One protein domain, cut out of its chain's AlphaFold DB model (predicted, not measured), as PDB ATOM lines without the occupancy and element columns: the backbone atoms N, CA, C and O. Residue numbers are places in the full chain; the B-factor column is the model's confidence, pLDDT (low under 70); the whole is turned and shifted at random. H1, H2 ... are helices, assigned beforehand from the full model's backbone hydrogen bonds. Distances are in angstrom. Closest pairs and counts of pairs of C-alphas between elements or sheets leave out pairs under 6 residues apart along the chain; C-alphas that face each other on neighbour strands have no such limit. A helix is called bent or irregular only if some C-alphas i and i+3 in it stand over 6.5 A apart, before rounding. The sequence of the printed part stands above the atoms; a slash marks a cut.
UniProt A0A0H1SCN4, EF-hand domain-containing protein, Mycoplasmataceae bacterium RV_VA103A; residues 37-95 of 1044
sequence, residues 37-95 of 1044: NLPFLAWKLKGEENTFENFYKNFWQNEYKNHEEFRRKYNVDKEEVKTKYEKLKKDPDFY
ATOM      1  N   ASN A  37       8.703 -17.245  -5.941       70.62
ATOM      2  CA  ASN A  37       7.831 -16.183  -5.415       70.62
ATOM      3  C   ASN A  37       8.235 -15.703  -3.999       70.62
ATOM      4  O   ASN A  37       8.312 -14.506  -3.706       70.62
ATOM      5  N   LEU A  38       8.574 -16.659  -3.135       75.38
ATOM      6  CA  LEU A  38       8.971 -16.449  -1.743       75.38
ATOM      7  C   LEU A  38      10.264 -15.622  -1.569       75.38
ATOM      8  O   LEU A  38      10.213 -14.609  -0.860       75.38
ATOM      9  N   PRO A  39      11.402 -15.976  -2.205       78.75
ATOM     10  CA  PRO A  39      12.633 -15.190  -2.100       78.75
ATOM     11  C   PRO A  39      12.478 -13.734  -2.539       78.75
ATOM     12  O   PRO A  39      13.025 -12.830  -1.908       78.75
ATOM     13  N   PHE A  40      11.721 -13.472  -3.603       79.06
ATOM     14  CA  PHE A  40      11.540 -12.105  -4.093       79.06
ATOM     15  C   PHE A  40      10.706 -11.246  -3.136       79.06
ATOM     16  O   PHE A  40      11.066 -10.097  -2.861       79.06
ATOM     17  N   LEU A  41       9.634 -11.808  -2.568       80.31
ATOM     18  CA  LEU A  41       8.837 -11.140  -1.534       80.31
ATOM     19  C   LEU A  41       9.669 -10.859  -0.279       80.31
ATOM     20  O   LEU A  41       9.620  -9.749   0.250       80.31
ATOM     21  N   ALA A  42      10.476 -11.827   0.162       80.62
ATOM     22  CA  ALA A  42      11.401 -11.665   1.282       80.62
ATOM     23  C   ALA A  42      12.379 -10.501   1.066       80.62
ATOM     24  O   ALA A  42      12.555  -9.667   1.960       80.62
ATOM     25  N   TRP A  43      12.997 -10.439  -0.115       82.38
ATOM     26  CA  TRP A  43      13.939  -9.383  -0.480       82.38
ATOM     27  C   TRP A  43      13.268  -8.001  -0.478       82.38
ATOM     28  O   TRP A  43      13.771  -7.065   0.143       82.38
ATOM     29  N   LYS A  44      12.072  -7.880  -1.074       80.62
ATOM     30  CA  LYS A  44      11.294  -6.626  -1.096       80.62
ATOM     31  C   LYS A  44      10.778  -6.191   0.280       80.62
ATOM     32  O   LYS A  44      10.648  -4.990   0.529       80.62
ATOM     33  N   LEU A  45      10.467  -7.131   1.176       81.88
ATOM     34  CA  LEU A  45      10.017  -6.816   2.534       81.88
ATOM     35  C   LEU A  45      11.155  -6.294   3.420       81.88
ATOM     36  O   LEU A  45      10.922  -5.311   4.126       81.88
ATOM     37  N   LYS A  46      12.349  -6.908   3.342       76.31
ATOM     38  CA  LYS A  46      13.541  -6.577   4.154       76.31
ATOM     39  C   LYS A  46      14.121  -5.189   3.895       76.31
ATOM     40  O   LYS A  46      14.654  -4.594   4.816       76.31
ATOM     41  N   GLY A  47      13.970  -4.673   2.680       67.19
ATOM     42  CA  GLY A  47      14.140  -3.251   2.409       67.19
ATOM     43  C   GLY A  47      15.555  -2.686   2.231       67.19
ATOM     44  O   GLY A  47      15.600  -1.467   2.170       67.19
ATOM     45  N   GLU A  48      16.662  -3.444   2.088       58.12
ATOM     46  CA  GLU A  48      18.010  -2.819   1.968       58.12
ATOM     47  C   GLU A  48      19.095  -3.507   1.085       58.12
ATOM     48  O   GLU A  48      19.167  -4.732   0.945       58.12
ATOM     49  N   GLU A  49      19.925  -2.609   0.522       54.94
ATOM     50  CA  GLU A  49      21.294  -2.579  -0.064       54.94
ATOM     51  C   GLU A  49      21.866  -3.676  -0.989       54.94
ATOM     52  O   GLU A  49      22.647  -3.334  -1.877       54.94
ATOM     53  N   ASN A  50      21.494  -4.955  -0.883       65.00
ATOM     54  CA  ASN A  50      22.119  -6.020  -1.696       65.00
ATOM     55  C   ASN A  50      21.287  -6.429  -2.927       65.00
ATOM     56  O   ASN A  50      20.054  -6.444  -2.893       65.00
ATOM     57  N   THR A  51      21.956  -6.819  -4.023       79.62
ATOM     58  CA  THR A  51      21.287  -7.290  -5.251       79.62
ATOM     59  C   THR A  51      20.470  -8.563  -4.996       79.62
ATOM     60  O   THR A  51      20.853  -9.426  -4.202       79.62
ATOM     61  N   PHE A  52      19.340  -8.713  -5.700       78.38
ATOM     62  CA  PHE A  52      18.471  -9.892  -5.569       78.38
ATOM     63  C   PHE A  52      19.208 -11.210  -5.861       78.38
ATOM     64  O   PHE A  52      18.918 -12.222  -5.234       78.38
ATOM     65  N   GLU A  53      20.199 -11.201  -6.757       78.62
ATOM     66  CA  GLU A  53      21.012 -12.380  -7.080       78.62
ATOM     67  C   GLU A  53      21.793 -12.904  -5.865       78.62
ATOM     68  O   GLU A  53      21.748 -14.098  -5.562       78.62
ATOM     69  N   ASN A  54      22.468 -12.012  -5.131       78.50
ATOM     70  CA  ASN A  54      23.208 -12.382  -3.924       78.50
ATOM     71  C   ASN A  54      22.267 -12.837  -2.806       78.50
ATOM     72  O   ASN A  54      22.600 -13.744  -2.042       78.50
ATOM     73  N   PHE A  55      21.077 -12.238  -2.736       80.19
ATOM     74  CA  PHE A  55      20.036 -12.673  -1.814       80.19
ATOM     75  C   PHE A  55      19.527 -14.084  -2.154       80.19
ATOM     76  O   PHE A  55      19.403 -14.918  -1.260       80.19
ATOM     77  N   TYR A  56      19.280 -14.372  -3.436       79.81
ATOM     78  CA  TYR A  56      18.726 -15.643  -3.909       79.81
ATOM     79  C   TYR A  56      19.655 -16.837  -3.644       79.81
ATOM     80  O   TYR A  56      19.187 -17.851  -3.131       79.81
ATOM     81  N   LYS A  57      20.969 -16.699  -3.900       76.94
ATOM     82  CA  LYS A  57      21.973 -17.773  -3.694       76.94
ATOM     83  C   LYS A  57      21.934 -18.376  -2.288       76.94
ATOM     84  O   LYS A  57      22.088 -19.580  -2.122       76.94
ATOM     85  N   ASN A  58      21.685 -17.533  -1.289       73.88
ATOM     86  CA  ASN A  58      21.676 -17.920   0.118       73.88
ATOM     87  C   ASN A  58      20.258 -18.043   0.692       73.88
ATOM     88  O   ASN A  58      20.108 -18.383   1.865       73.88
ATOM     89  N   PHE A  59      19.213 -17.723  -0.079       75.31
ATOM     90  CA  PHE A  59      17.850 -17.681   0.445       75.31
ATOM     91  C   PHE A  59      17.427 -19.057   0.944       75.31
ATOM     92  O   PHE A  59      17.005 -19.188   2.087       75.31
ATOM     93  N   TRP A  60      17.609 -20.076   0.113       72.00
ATOM     94  CA  TRP A  60      17.142 -21.417   0.413       72.00
ATOM     95  C   TRP A  60      18.009 -22.098   1.496       72.00
ATOM     96  O   TRP A  60      17.467 -22.678   2.430       72.00
ATOM     97  N   GLN A  61      19.335 -21.908   1.492       66.81
ATOM     98  CA  GLN A  61      20.252 -22.509   2.482       66.81
ATOM     99  C   GLN A  61      20.012 -22.065   3.945       66.81
ATOM    100  O   GLN A  61      20.398 -22.773   4.870       66.81
ATOM    101  N   ASN A  62      19.359 -20.918   4.177       61.59
ATOM    102  CA  ASN A  62      19.214 -20.278   5.497       61.59
ATOM    103  C   ASN A  62      17.862 -20.553   6.206       61.59
ATOM    104  O   ASN A  62      17.272 -19.643   6.807       61.59
ATOM    105  N   GLU A  63      17.396 -21.807   6.158       54.47
ATOM    106  CA  GLU A  63      16.230 -22.343   6.895       54.47
ATOM    107  C   GLU A  63      14.857 -21.758   6.491       54.47
ATOM    108  O   GLU A  63      14.214 -21.048   7.268       54.47
ATOM    109  N   TYR A  64      14.370 -22.066   5.281       62.25
ATOM    110  CA  TYR A  64      12.971 -21.805   4.903       62.25
ATOM    111  C   TYR A  64      12.350 -23.033   4.250       62.25
ATOM    112  O   TYR A  64      12.709 -23.402   3.130       62.25
ATOM    113  N   LYS A  65      11.406 -23.671   4.947       56.09
ATOM    114  CA  LYS A  65      10.786 -24.916   4.472       56.09
ATOM    115  C   LYS A  65       9.402 -24.717   3.856       56.09
ATOM    116  O   LYS A  65       9.007 -25.531   3.031       56.09
ATOM    117  N   ASN A  66       8.657 -23.671   4.235       64.81
ATOM    118  CA  ASN A  66       7.297 -23.427   3.734       64.81
ATOM    119  C   ASN A  66       6.803 -21.970   3.926       64.81
ATOM    120  O   ASN A  66       7.478 -21.111   4.500       64.81
ATOM    121  N   HIS A  67       5.585 -21.698   3.440       67.00
ATOM    122  CA  HIS A  67       4.926 -20.388   3.501       67.00
ATOM    123  C   HIS A  67       4.615 -19.892   4.928       67.00
ATOM    124  O   HIS A  67       4.606 -18.679   5.151       67.00
ATOM    125  N   GLU A  68       4.354 -20.784   5.887       70.50
ATOM    126  CA  GLU A  68       4.047 -20.413   7.278       70.50
ATOM    127  C   GLU A  68       5.294 -19.902   8.002       70.50
ATOM    128  O   GLU A  68       5.269 -18.856   8.654       70.50
ATOM    129  N   GLU A  69       6.416 -20.595   7.820       72.88
ATOM    130  CA  GLU A  69       7.700 -20.208   8.395       72.88
ATOM    131  C   GLU A  69       8.181 -18.858   7.845       72.88
ATOM    132  O   GLU A  69       8.664 -18.008   8.601       72.88
ATOM    133  N   PHE A  70       7.951 -18.613   6.551       78.00
ATOM    134  CA  PHE A  70       8.155 -17.303   5.936       78.00
ATOM    135  C   PHE A  70       7.313 -16.214   6.622       78.00
ATOM    136  O   PHE A  70       7.857 -15.179   7.019       78.00
ATOM    137  N   ARG A  71       6.001 -16.433   6.800       78.44
ATOM    138  CA  ARG A  71       5.110 -15.432   7.414       78.44
ATOM    139  C   ARG A  71       5.547 -15.076   8.831       78.44
ATOM    140  O   ARG A  71       5.632 -13.891   9.155       78.44
ATOM    141  N   ARG A  72       5.921 -16.082   9.625       80.56
ATOM    142  CA  ARG A  72       6.443 -15.902  10.986       80.56
ATOM    143  C   ARG A  72       7.752 -15.110  10.998       80.56
ATOM    144  O   ARG A  72       7.869 -14.147  11.749       80.56
ATOM    145  N   LYS A  73       8.733 -15.478  10.166       81.44
ATOM    146  CA  LYS A  73      10.076 -14.862  10.184       81.44
ATOM    147  C   LYS A  73      10.060 -13.398   9.750       81.44
ATOM    148  O   LYS A  73      10.788 -12.584  10.310       81.44
ATOM    149  N   TYR A  74       9.220 -13.061   8.776       78.00
ATOM    150  CA  TYR A  74       9.078 -11.694   8.278       78.00
ATOM    151  C   TYR A  74       7.979 -10.906   9.000       78.00
ATOM    152  O   TYR A  74       7.664  -9.797   8.579       78.00
ATOM    153  N   ASN A  75       7.413 -11.445  10.090       82.12
ATOM    154  CA  ASN A  75       6.325 -10.829  10.853       82.12
ATOM    155  C   ASN A  75       5.150 -10.382   9.966       82.12
ATOM    156  O   ASN A  75       4.541  -9.345  10.221       82.12
ATOM    157  N   VAL A  76       4.832 -11.153   8.922       80.88
ATOM    158  CA  VAL A  76       3.799 -10.809   7.933       80.88
ATOM    159  C   VAL A  76       2.427 -10.661   8.585       80.88
ATOM    160  O   VAL A  76       1.618  -9.888   8.099       80.88
ATOM    161  N   ASP A  77       2.172 -11.347   9.698       79.38
ATOM    162  CA  ASP A  77       0.896 -11.258  10.412       79.38
ATOM    163  C   ASP A  77       0.770  -9.996  11.294       79.38
ATOM    164  O   ASP A  77      -0.320  -9.709  11.786       79.38
ATOM    165  N   LYS A  78       1.842  -9.200  11.470       83.56
ATOM    166  CA  LYS A  78       1.750  -7.863  12.085       83.56
ATOM    167  C   LYS A  78       1.150  -6.881  11.082       83.56
ATOM    168  O   LYS A  78       1.647  -6.765   9.965       83.56
ATOM    169  N   GLU A  79       0.140  -6.125  11.501       78.00
ATOM    170  CA  GLU A  79      -0.716  -5.329  10.606       78.00
ATOM    171  C   GLU A  79       0.046  -4.345   9.689       78.00
ATOM    172  O   GLU A  79      -0.295  -4.181   8.513       78.00
ATOM    173  N   GLU A  80       1.144  -3.768  10.186       77.50
ATOM    174  CA  GLU A  80       2.039  -2.879   9.432       77.50
ATOM    175  C   GLU A  80       2.741  -3.589   8.256       77.50
ATOM    176  O   GLU A  80       2.778  -3.080   7.132       77.50
ATOM    177  N   VAL A  81       3.251  -4.807   8.475       81.44
ATOM    178  CA  VAL A  81       3.960  -5.595   7.450       81.44
ATOM    179  C   VAL A  81       2.978  -6.346   6.556       81.44
ATOM    180  O   VAL A  81       3.203  -6.454   5.349       81.44
ATOM    181  N   LYS A  82       1.855  -6.800   7.117       83.44
ATOM    182  CA  LYS A  82       0.760  -7.469   6.406       83.44
ATOM    183  C   LYS A  82       0.257  -6.640   5.236       83.44
ATOM    184  O   LYS A  82       0.134  -7.143   4.122       83.44
ATOM    185  N   THR A  83       0.046  -5.347   5.473       81.62
ATOM    186  CA  THR A  83      -0.407  -4.404   4.446       81.62
ATOM    187  C   THR A  83       0.626  -4.269   3.321       81.62
ATOM    188  O   THR A  83       0.267  -4.307   2.142       81.62
ATOM    189  N   LYS A  84       1.923  -4.183   3.657       83.12
ATOM    190  CA  LYS A  84       3.028  -4.127   2.681       83.12
ATOM    191  C   LYS A  84       3.141  -5.425   1.872       83.12
ATOM    192  O   LYS A  84       3.281  -5.371   0.652       83.12
ATOM    193  N   TYR A  85       3.041  -6.575   2.532       84.12
ATOM    194  CA  TYR A  85       3.064  -7.897   1.906       84.12
ATOM    195  C   TYR A  85       1.893  -8.097   0.936       84.12
ATOM    196  O   TYR A  85       2.107  -8.469  -0.218       84.12
ATOM    197  N   GLU A  86       0.667  -7.783   1.359       81.69
ATOM    198  CA  GLU A  86      -0.524  -7.890   0.511       81.69
ATOM    199  C   GLU A  86      -0.472  -6.921  -0.676       81.69
ATOM    200  O   GLU A  86      -0.848  -7.293  -1.789       81.69
ATOM    201  N   LYS A  87       0.057  -5.705  -0.478       83.69
ATOM    202  CA  LYS A  87       0.275  -4.738  -1.564       83.69
ATOM    203  C   LYS A  87       1.286  -5.252  -2.594       83.69
ATOM    204  O   LYS A  87       1.021  -5.149  -3.786       83.69
ATOM    205  N   LEU A  88       2.407  -5.829  -2.153       81.75
ATOM    206  CA  LEU A  88       3.418  -6.415  -3.042       81.75
ATOM    207  C   LEU A  88       2.863  -7.617  -3.816       81.75
ATOM    208  O   LEU A  88       3.016  -7.691  -5.030       81.75
ATOM    209  N   LYS A  89       2.169  -8.537  -3.136       78.31
ATOM    210  CA  LYS A  89       1.601  -9.748  -3.752       78.31
ATOM    211  C   LYS A  89       0.520  -9.433  -4.793       78.31
ATOM    212  O   LYS A  89       0.350 -10.192  -5.752       78.31
ATOM    213  N   LYS A  90      -0.219  -8.336  -4.615       79.31
ATOM    214  CA  LYS A  90      -1.280  -7.873  -5.529       79.31
ATOM    215  C   LYS A  90      -0.792  -6.884  -6.593       79.31
ATOM    216  O   LYS A  90      -1.606  -6.443  -7.397       79.31
ATOM    217  N   ASP A  91       0.502  -6.554  -6.626       80.62
ATOM    218  CA  ASP A  91       1.068  -5.658  -7.638       80.62
ATOM    219  C   ASP A  91       0.780  -6.211  -9.059       80.62
ATOM    220  O   ASP A  91       1.048  -7.393  -9.324       80.62
ATOM    221  N   PRO A  92       0.196  -5.410  -9.973       78.75
ATOM    222  CA  PRO A  92      -0.049  -5.817 -11.357       78.75
ATOM    223  C   PRO A  92       1.223  -6.233 -12.109       78.75
ATOM    224  O   PRO A  92       1.179  -7.149 -12.927       78.75
ATOM    225  N   ASP A  93       2.366  -5.622 -11.788       78.25
ATOM    226  CA  ASP A  93       3.660  -5.889 -12.423       78.25
ATOM    227  C   ASP A  93       4.486  -6.948 -11.683       78.25
ATOM    228  O   ASP A  93       5.653  -7.161 -12.028       78.25
ATOM    229  N   PHE A  94       3.916  -7.593 -10.660       77.56
ATOM    230  CA  PHE A  94       4.645  -8.472  -9.744       77.56
ATOM    231  C   PHE A  94       5.538  -9.486 -10.471       77.56
ATOM    232  O   PHE A  94       6.717  -9.583 -10.155       77.56
ATOM    233  N   TYR A  95       5.006 -10.161 -11.496       78.00
ATOM    234  CA  TYR A  95       5.760 -11.130 -12.300       78.00
ATOM    235  C   TYR A  95       6.539 -10.500 -13.467       78.00
ATOM    236  O   TYR A  95       7.496 -11.093 -13.951       78.00
TER     237      TYR A  95
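What this domain is: This is residues 37 to 95 of the 1044 residues of the protein "EF-hand domain-containing protein" of Mycoplasmataceae bacterium RV_VA103A (UniProt A0A0H1SCN4). One helix, H1, sits in the middle, and the rest of the chain bends round it like a horseshoe, with H2 on one side of H1, H4 on the opposite side and H3 between them at the closed end. The wrap is a loose one: H2, H3 and H4 each meet H1, H3 only just, and stay apart from one another. The printed part has 59 residues with four named helices, in the order H1, H2, H3, H4, and no named strand; the class is all helix. The whole is compact, with a radius of gyration of the C-alphas of 11.4 A, and rounded, spanning 28 by 25 by 20 A.

How they stand to each other: H2, residues 52 to 62, and H4, residues 79 to 89, are the longest helices by residues, and they are apart. H1, residues 37 to 46, is the hub, the helix that touches most others. H2 touches H1, with the closest C-alphas those of Pro 39 and Phe 59, 6.3 A apart; their lines are about perpendicular, at 74 degrees. H4 touches H1 at a steep tilt of 45 degrees, opposite ways; the closest C-alphas, those of Leu 45 and Tyr 85, are 7.1 A apart. H3, residues 67 to 73, only just touches H1, with 3 pairs of C-alphas within 8 A, the closest being those of Leu 38 and His 67 at 7.7 A. H1 and H3 run the same way at a shallow tilt of 15 degrees. The helix packing is mostly crossed, but only just: 1 of the 3 touching pairs is at a shallow tilt. H3 is apart from both H2 and H4. In H1 and H3 every O i to N i+4 pair is within hydrogen-bond range; in H4 it is 6 of 7, and in H2 3 of 7, beside 4 of 8 O i to N i+3 pairs.

Where its parts are: H2, 11 residues and 15.2 A long, begins at C-alpha 52, (18.471, -9.892, -5.569). It is irregular: C-alphas 57 and 60 are 7.3 A apart. H4, also 11 residues and 15.2 A long, ends at C-alpha 89, (1.601, -9.748, -3.752). H1 has 10 residues, measures 14.7 A and begins at C-alpha 37, (7.831, -16.183, -5.415). H3 has 7 residues and measures 10.1 A.

The domain as a whole: The two C-alphas farthest apart, those of Gln 61 and Pro 92, are 29.7 A from each other. The first and last printed C-alphas, of Asn 37 and Tyr 95, are 8.8 A apart. The printed part has no cut, and the links H1 to H2, H2 to H3 and H3 to H4 are tight. The mean pLDDT of the printed part is 75.8; residues 47 to 50 and 61 to 67 are under 70.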